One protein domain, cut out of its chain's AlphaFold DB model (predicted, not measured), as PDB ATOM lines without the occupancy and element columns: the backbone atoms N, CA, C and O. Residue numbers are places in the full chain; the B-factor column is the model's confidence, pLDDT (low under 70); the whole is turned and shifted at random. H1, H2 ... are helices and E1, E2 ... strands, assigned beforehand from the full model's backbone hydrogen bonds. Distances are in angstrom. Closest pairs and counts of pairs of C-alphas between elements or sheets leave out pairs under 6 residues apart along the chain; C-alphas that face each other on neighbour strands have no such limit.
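AT A GLANCE: This is residues 2 to 66 of the 214 residues of an uncharacterized protein of Aphanomyces astaci (UniProt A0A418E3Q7). A small three-stranded sheet has helix H2 over one face, while helix H1 runs away from the sheet and, with the E1-E2 hairpin, makes the long axis. Residues 55 to 61 stick out beyond the sheet. The 65 printed residues hold H1, E1, E2, E3 and H2 in that order, a mixed class; the antiparallel sheet runs E1, E2, E3. The whole is loose, with a radius of gyration of the C-alphas of 14.9 A and spans of 48 by 24 by 18 A.

HOW THE PARTS SIT: H1, residues 2 to 18, is not on the sheet of E1, residues 21 to 25, E2, 31 to 35, and E3, 40 to 42. These form a meander, each strand the antiparallel neighbour of the one before; N 24 and O 32 are 2.9 A apart, N 42 and O 33 2.8 A, both within hydrogen-bond range. H2, residues 44 to 56, is on the sheet at a height of 11.7 A; its closest C-alphas to E2 are Val 44 and Tyr 33, 6.9 A. H1 and H2 are apart; in both, every O i to N i+4 pair is within hydrogen-bond range.

IN THESE COORDINATES: H1, 24.5 A long, begins at C-alpha 2 (272.157, 186.410, 225.950). E1 is 13.5 A, E2 13.6 A, E3 6.3 A. H2, 18.2 A, ends at C-alpha 56 (284.775, 175.336, 197.995).

THE WHOLE: The farthest C-alphas, Thr 2 and Asp 28, are 49.3 A apart. The printed part has no cut and its four links are tight. Mean pLDDT of the printed part is 71.1, with residues 54 to 66 among those under 70.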
ATOM      1  N   THR A   2     270.781 186.923 226.144       59.19
ATOM      2  CA  THR A   2     272.157 186.410 225.950       59.19
ATOM      3  C   THR A   2     272.358 185.556 224.692       59.19
ATOM      4  O   THR A   2     273.412 185.637 224.073       59.19
ATOM      5  N   ARG A   3     271.348 184.784 224.264       54.06
ATOM      6  CA  ARG A   3     271.425 183.938 223.055       54.06
ATOM      7  C   ARG A   3     271.587 184.751 221.767       54.06
ATOM      8  O   ARG A   3     272.375 184.376 220.912       54.06
ATOM      9  N   MET A   4     270.879 185.876 221.660       58.44
ATOM     10  CA  MET A   4     270.963 186.751 220.490       58.44
ATOM     11  C   MET A   4     272.332 187.428 220.429       58.44
ATOM     12  O   MET A   4     273.011 187.306 219.424       58.44
ATOM     13  N   LYS A   5     272.817 188.002 221.537       67.44
ATOM     14  CA  LYS A   5     274.168 188.588 221.596       67.44
ATOM     15  C   LYS A   5     275.275 187.604 221.179       67.44
ATOM     16  O   LYS A   5     276.207 188.007 220.502       67.44
ATOM     17  N   ARG A   6     275.151 186.315 221.527       65.75
ATOM     18  CA  ARG A   6     276.097 185.270 221.085       65.75
ATOM     19  C   ARG A   6     276.018 184.977 219.587       65.75
ATOM     20  O   ARG A   6     277.051 184.743 218.985       65.75
ATOM     21  N   ALA A   7     274.820 184.976 219.004       64.88
ATOM     22  CA  ALA A   7     274.647 184.739 217.571       64.88
ATOM     23  C   ALA A   7     275.205 185.893 216.726       64.88
ATOM     24  O   ALA A   7     275.830 185.644 215.705       64.88
ATOM     25  N   TRP A   8     275.013 187.136 217.180       65.44
ATOM     26  CA  TRP A   8     275.603 188.315 216.542       65.44
ATOM     27  C   TRP A   8     277.125 188.286 216.641       65.44
ATOM     28  O   TRP A   8     277.787 188.337 215.617       65.44
ATOM     29  N   LYS A   9     277.663 188.045 217.843       73.81
ATOM     30  CA  LYS A   9     279.109 187.917 218.036       73.81
ATOM     31  C   LYS A   9     279.728 186.813 217.170       73.81
ATOM     32  O   LYS A   9     280.741 187.044 216.544       73.81
ATOM     33  N   LEU A  10     279.080 185.650 217.062       71.19
ATOM     34  CA  LEU A  10     279.548 184.562 216.195       71.19
ATOM     35  C   LEU A  10     279.567 184.956 214.708       71.19
ATOM     36  O   LEU A  10     280.389 184.449 213.955       71.19
ATOM     37  N   ASN A  11     278.633 185.803 214.272       66.19
ATOM     38  CA  ASN A  11     278.583 186.267 212.891       66.19
ATOM     39  C   ASN A  11     279.638 187.346 212.621       66.19
ATOM     40  O   ASN A  11     280.258 187.316 211.564       66.19
ATOM     41  N   ASP A  12     279.863 188.242 213.583       70.50
ATOM     42  CA  ASP A  12     280.927 189.246 213.521       70.50
ATOM     43  C   ASP A  12     282.302 188.562 213.520       70.50
ATOM     44  O   ASP A  12     283.080 188.790 212.604       70.50
ATOM     45  N   ASP A  13     282.543 187.612 214.435       71.00
ATOM     46  CA  ASP A  13     283.781 186.821 214.494       71.00
ATOM     47  C   ASP A  13     284.027 186.068 213.163       71.00
ATOM     48  O   ASP A  13     285.154 185.978 212.684       71.00
ATOM     49  N   ARG A  14     282.962 185.563 212.518       68.19
ATOM     50  CA  ARG A  14     283.044 184.924 211.191       68.19
ATOM     51  C   ARG A  14     283.363 185.916 210.080       68.19
ATOM     52  O   ARG A  14     284.154 185.592 209.206       68.19
ATOM     53  N   LEU A  15     282.724 187.084 210.067       69.75
ATOM     54  CA  LEU A  15     282.986 188.113 209.062       69.75
ATOM     55  C   LEU A  15     284.413 188.655 209.199       69.75
ATOM     56  O   LEU A  15     285.092 188.842 208.191       69.75
ATOM     57  N   ASP A  16     284.882 188.832 210.430       68.50
ATOM     58  CA  ASP A  16     286.257 189.211 210.729       68.50
ATOM     59  C   ASP A  16     287.241 188.126 210.275       68.50
ATOM     60  O   ASP A  16     288.251 188.459 209.658       68.50
ATOM     61  N   ASP A  17     286.921 186.839 210.456       68.62
ATOM     62  CA  ASP A  17     287.709 185.727 209.903       68.62
ATOM     63  C   ASP A  17     287.762 185.739 208.361       68.62
ATOM     64  O   ASP A  17     288.787 185.373 207.778       68.62
ATOM     65  N   LEU A  18     286.692 186.181 207.686       65.12
ATOM     66  CA  LEU A  18     286.657 186.330 206.223       65.12
ATOM     67  C   LEU A  18     287.463 187.528 205.728       65.12
ATOM     68  O   LEU A  18     288.141 187.435 204.706       65.12
ATOM     69  N   MET A  19     287.410 188.643 206.455       69.88
ATOM     70  CA  MET A  19     288.155 189.866 206.139       69.88
ATOM     71  C   MET A  19     289.558 189.891 206.758       69.88
ATOM     72  O   MET A  19     290.244 190.917 206.729       69.88
ATOM     73  N   ARG A  20     289.996 188.758 207.316       77.19
ATOM     74  CA  ARG A  20     291.244 188.619 208.063       77.19
ATOM     75  C   ARG A  20     292.489 188.806 207.207       77.19
ATOM     76  O   ARG A  20     293.539 189.151 207.732       77.19
ATOM     77  N   VAL A  21     292.397 188.580 205.899       79.31
ATOM     78  CA  VAL A  21     293.525 188.803 204.990       79.31
ATOM     79  C   VAL A  21     293.298 190.074 204.186       79.31
ATOM     80  O   VAL A  21     292.320 190.177 203.449       79.31
ATOM     81  N   ARG A  22     294.222 191.026 204.307       80.94
ATOM     82  CA  ARG A  22     294.255 192.252 203.497       80.94
ATOM     83  C   ARG A  22     295.373 192.162 202.472       80.94
ATOM     84  O   ARG A  22     296.400 191.550 202.753       80.94
ATOM     85  N   CYS A  23     295.177 192.774 201.307       84.19
ATOM     86  CA  CYS A  23     296.241 192.960 200.328       84.19
ATOM     87  C   CYS A  23     296.739 194.410 200.334       84.19
ATOM     88  O   CYS A  23     295.958 195.353 200.470       84.19
ATOM     89  N   SER A  24     298.043 194.573 200.182       82.94
ATOM     90  CA  SER A  24     298.732 195.844 199.967       82.94
ATOM     91  C   SER A  24     299.762 195.668 198.856       82.94
ATOM     92  O   SER A  24     300.053 194.549 198.435       82.94
ATOM     93  N   LYS A  25     300.288 196.784 198.354       87.75
ATOM     94  CA  LYS A  25     301.454 196.779 197.475       87.75
ATOM     95  C   LYS A  25     302.697 197.113 198.286       87.75
ATOM     96  O   LYS A  25     302.636 198.004 199.134       87.75
ATOM     97  N   ASN A  26     303.787 196.413 198.010       82.69
ATOM     98  CA  ASN A  26     305.104 196.754 198.531       82.69
ATOM     99  C   ASN A  26     305.781 197.835 197.673       82.69
ATOM    100  O   ASN A  26     305.246 198.263 196.653       82.69
ATOM    101  N   GLU A  27     306.967 198.269 198.101       83.44
ATOM    102  CA  GLU A  27     307.796 199.260 197.399       83.44
ATOM    103  C   GLU A  27     308.198 198.805 195.986       83.44
ATOM    104  O   GLU A  27     308.299 199.635 195.088       83.44
ATOM    105  N   ASP A  28     308.310 197.491 195.770       86.62
ATOM    106  CA  ASP A  28     308.574 196.870 194.464       86.62
ATOM    107  C   ASP A  28     307.300 196.667 193.615       86.62
ATOM    108  O   ASP A  28     307.300 195.902 192.656       86.62
ATOM    109  N   ASP A  29     306.182 197.309 193.981       81.38
ATOM    110  CA  ASP A  29     304.854 197.175 193.352       81.38
ATOM    111  C   ASP A  29     304.213 195.768 193.436       81.38
ATOM    112  O   ASP A  29     303.094 195.552 192.952       81.38
ATOM    113  N   ASP A  30     304.871 194.829 194.117       82.25
ATOM    114  CA  ASP A  30     304.392 193.469 194.343       82.25
ATOM    115  C   ASP A  30     303.218 193.409 195.325       82.25
ATOM    116  O   ASP A  30     303.165 194.122 196.333       82.25
ATOM    117  N   LEU A  31     302.272 192.504 195.047       80.88
ATOM    118  CA  LEU A  31     301.098 192.298 195.887       80.88
ATOM    119  C   LEU A  31     301.446 191.433 197.100       80.88
ATOM    120  O   LEU A  31     301.867 190.282 196.969       80.88
ATOM    121  N   VAL A  32     301.192 191.968 198.288       83.69
ATOM    122  CA  VAL A  32     301.486 191.311 199.555       83.69
ATOM    123  C   VAL A  32     300.228 191.140 200.376       83.69
ATOM    124  O   VAL A  32     299.356 192.004 200.421       83.69
ATOM    125  N   TYR A  33     300.124 189.978 201.015       84.94
ATOM    126  CA  TYR A  33     298.985 189.605 201.833       84.94
ATOM    127  C   TYR A  33     299.386 189.645 203.302       84.94
ATOM    128  O   TYR A  33     300.417 189.097 203.685       84.94
ATOM    129  N   HIS A  34     298.554 190.259 204.132       84.69
ATOM    130  CA  HIS A  34     298.774 190.365 205.570       84.69
ATOM    131  C   HIS A  34     297.606 189.740 206.325       84.69
ATOM    132  O   HIS A  34     296.448 190.042 206.025       84.69
ATOM    133  N   ASP A  35     297.905 188.888 207.308       82.50
ATOM    134  CA  ASP A  35     296.903 188.390 208.253       82.50
ATOM    135  C   ASP A  35     296.720 189.428 209.366       82.50
ATOM    136  O   ASP A  35     297.652 189.718 210.108       82.50
ATOM    137  N   THR A  36     295.525 189.996 209.513       77.50
ATOM    138  CA  THR A  36     295.250 191.042 210.505       77.50
ATOM    139  C   THR A  36     295.266 190.541 211.949       77.50
ATOM    140  O   THR A  36     295.372 191.359 212.859       77.50
ATOM    141  N   ALA A  37     295.178 189.228 212.189       76.94
ATOM    142  CA  ALA A  37     295.174 188.677 213.544       76.94
ATOM    143  C   ALA A  37     296.575 188.313 214.050       76.94
ATOM    144  O   ALA A  37     296.830 188.442 215.244       76.94
ATOM    145  N   SER A  38     297.473 187.852 213.170       77.88
ATOM    146  CA  SER A  38     298.887 187.643 213.527       77.88
ATOM    147  C   SER A  38     299.774 188.838 213.178       77.88
ATOM    148  O   SER A  38     300.885 188.929 213.683       77.88
ATOM    149  N   ASN A  39     299.276 189.775 212.363       75.19
ATOM    150  CA  ASN A  39     300.039 190.883 211.784       75.19
ATOM    151  C   ASN A  39     301.281 190.411 211.002       75.19
ATOM    152  O   ASN A  39     302.272 191.128 210.884       75.19
ATOM    153  N   GLU A  40     301.228 189.183 210.484       81.56
ATOM    154  CA  GLU A  40     302.316 188.544 209.750       81.56
ATOM    155  C   GLU A  40     302.046 188.553 208.246       81.56
ATOM    156  O   GLU A  40     300.902 188.565 207.776       81.56
ATOM    157  N   LEU A  41     303.141 188.515 207.489       81.00
ATOM    158  CA  LEU A  41     303.127 188.358 206.044       81.00
ATOM    159  C   LEU A  41     302.665 186.946 205.674       81.00
ATOM    160  O   LEU A  41     303.256 185.946 206.083       81.00
ATOM    161  N   LEU A  42     301.620 186.872 204.859       80.62
ATOM    162  CA  LEU A  42     301.093 185.643 204.289       80.62
ATOM    163  C   LEU A  42     301.717 185.412 202.907       80.62
ATOM    164  O   LEU A  42     301.513 186.218 201.997       80.62
ATOM    165  N   PRO A  43     302.413 184.282 202.692       82.31
ATOM    166  CA  PRO A  43     302.838 183.892 201.356       82.31
ATOM    167  C   PRO A  43     301.631 183.735 200.425       82.31
ATOM    168  O   PRO A  43     300.612 183.156 200.813       82.31
ATOM    169  N   VAL A  44     301.771 184.148 199.163       80.12
ATOM    170  CA  VAL A  44     300.699 184.088 198.146       80.12
ATOM    171  C   VAL A  44     300.073 182.690 198.053       80.12
ATOM    172  O   VAL A  44     298.856 182.534 198.102       80.12
ATOM    173  N   LYS A  45     300.903 181.637 198.048       81.25
ATOM    174  CA  LYS A  45     300.443 180.235 198.011       81.25
ATOM    175  C   LYS A  45     299.599 179.835 199.229       81.25
ATOM    176  O   LYS A  45     298.723 178.976 199.119       81.25
ATOM    177  N   ALA A  46     299.870 180.422 200.395       79.44
ATOM    178  CA  ALA A  46     299.100 180.170 201.610       79.44
ATOM    179  C   ALA A  46     297.741 180.886 201.556       79.44
ATOM    180  O   ALA A  46     296.723 180.282 201.907       79.44
ATOM    181  N   TYR A  47     297.710 182.119 201.037       79.94
ATOM    182  CA  TYR A  47     296.467 182.841 200.769       79.94
ATOM    183  C   TYR A  47     295.579 182.096 199.763       79.94
ATOM    184  O   TYR A  47     294.418 181.828 200.064       79.94
ATOM    185  N   GLU A  48     296.125 181.671 198.619       80.44
ATOM    186  CA  GLU A  48     295.371 180.928 197.602       80.44
ATOM    187  C   GLU A  48     294.749 179.644 198.152       80.44
ATOM    188  O   GLU A  48     293.596 179.327 197.856       80.44
ATOM    189  N   ARG A  49     295.491 178.896 198.981       80.25
ATOM    190  CA  ARG A  49     294.978 177.677 199.618       80.25
ATOM    191  C   ARG A  49     293.788 177.991 200.528       80.25
ATOM    192  O   ARG A  49     292.787 177.277 200.475       80.25
ATOM    193  N   ARG A  50     293.876 179.065 201.317       74.00
ATOM    194  CA  ARG A  50     292.807 179.521 202.220       74.00
ATOM    195  C   ARG A  50     291.587 180.010 201.436       74.00
ATOM    196  O   ARG A  50     290.463 179.635 201.754       74.00
ATOM    197  N   TYR A  51     291.812 180.772 200.368       75.00
ATOM    198  CA  TYR A  51     290.764 181.246 199.471       75.00
ATOM    199  C   TYR A  51     290.038 180.083 198.784       75.00
ATOM    200  O   TYR A  51     288.811 180.031 198.810       75.00
ATOM    201  N   ARG A  52     290.773 179.092 198.257       78.06
ATOM    202  CA  ARG A  52     290.194 177.879 197.652       78.06
ATOM    203  C   ARG A  52     289.355 177.078 198.644       78.06
ATOM    204  O   ARG A  52     288.267 176.638 198.295       78.06
ATOM    205  N   GLN A  53     289.832 176.915 199.876       73.44
ATOM    206  CA  GLN A  53     289.056 176.266 200.937       73.44
ATOM    207  C   GLN A  53     287.769 177.033 201.251       73.44
ATOM    208  O   GLN A  53     286.737 176.410 201.477       73.44
ATOM    209  N   HIS A  54     287.812 178.365 201.221       66.56
ATOM    210  CA  HIS A  54     286.648 179.197 201.493       66.56
ATOM    211  C   HIS A  54     285.598 179.150 200.371       66.56
ATOM    212  O   HIS A  54     284.417 178.990 200.655       66.56
ATOM    213  N   ILE A  55     286.002 179.240 199.100       68.25
ATOM    214  CA  ILE A  55     285.056 179.187 197.967       68.25
ATOM    215  C   ILE A  55     284.485 177.781 197.727       68.25
ATOM    216  O   ILE A  55     283.392 177.656 197.186       68.25
ATOM    217  N   MET A  56     285.222 176.731 198.108       68.50
ATOM    218  CA  MET A  56     284.775 175.336 197.995       68.50
ATOM    219  C   MET A  56     283.984 174.880 199.222       68.50
ATOM    220  O   MET A  56     283.355 173.821 199.186       68.50
ATOM    221  N   ALA A  57     284.007 175.650 200.314       61.28
ATOM    222  CA  ALA A  57     283.133 175.386 201.438       61.28
ATOM    223  C   ALA A  57     281.680 175.615 200.986       61.28
ATOM    224  O   ALA A  57     281.382 176.659 200.397       61.28
ATOM    225  N   PRO A  58     280.753 174.675 201.251       55.06
ATOM    226  CA  PRO A  58     279.340 174.921 201.000       55.06
ATOM    227  C   PRO A  58     278.935 176.202 201.742       55.06
ATOM    228  O   PRO A  58     279.436 176.422 202.853       55.06
ATOM    229  N   PRO A  59     278.060 177.053 201.165       56.59
ATOM    230  CA  PRO A  59     277.640 178.288 201.808       56.59
ATOM    231  C   PRO A  59     277.152 177.935 203.206       56.59
ATOM    232  O   PRO A  59     276.147 177.244 203.373       56.59
ATOM    233  N   SER A  60     277.936 178.335 204.208       49.59
ATOM    234  CA  SER A  60     277.674 177.983 205.593       49.59
ATOM    235  C   SER A  60     276.371 178.664 205.967       49.59
ATOM    236  O   SER A  60     276.307 179.874 206.170       49.59
ATOM    237  N   SER A  61     275.305 177.875 205.966       46.31
ATOM    238  CA  SER A  61     273.933 178.274 206.210       46.31
ATOM    239  C   SER A  61     273.830 178.991 207.551       46.31
ATOM    240  O   SER A  61     273.745 178.321 208.575       46.31
ATOM    241  N   THR A  62     273.914 180.324 207.560       44.69
ATOM    242  CA  THR A  62     273.307 181.291 208.502       44.69
ATOM    243  C   THR A  62     274.084 182.609 208.488       44.69
ATOM    244  O   THR A  62     274.672 183.012 209.486       44.69
ATOM    245  N   ILE A  63     273.993 183.365 207.392       44.69
ATOM    246  CA  ILE A  63     273.851 184.808 207.588       44.69
ATOM    247  C   ILE A  63     272.416 184.953 208.091       44.69
ATOM    248  O   ILE A  63     271.464 184.785 207.328       44.69
ATOM    249  N   LEU A  64     272.237 185.145 209.400       43.59
ATOM    250  CA  LEU A  64     270.940 185.514 209.964       43.59
ATOM    251  C   LEU A  64     270.621 186.935 209.488       43.59
ATOM    252  O   LEU A  64     270.734 187.893 210.252       43.59
ATOM    253  N   LEU A  65     270.239 187.078 208.214       39.34
ATOM    254  CA  LEU A  65     269.621 188.293 207.716       39.34
ATOM    255  C   LEU A  65     268.363 188.495 208.553       39.34
ATOM    256  O   LEU A  65     267.388 187.742 208.475       39.34
ATOM    257  N   ARG A  66     268.438 189.500 209.423       38.28
ATOM    258  CA  ARG A  66     267.332 190.028 210.203       38.28
ATOM    259  C   ARG A  66     266.136 190.165 209.264       38.28
ATOM    260  O   ARG A  66     266.189 190.918 208.297       38.28
TER     261      ARG A  66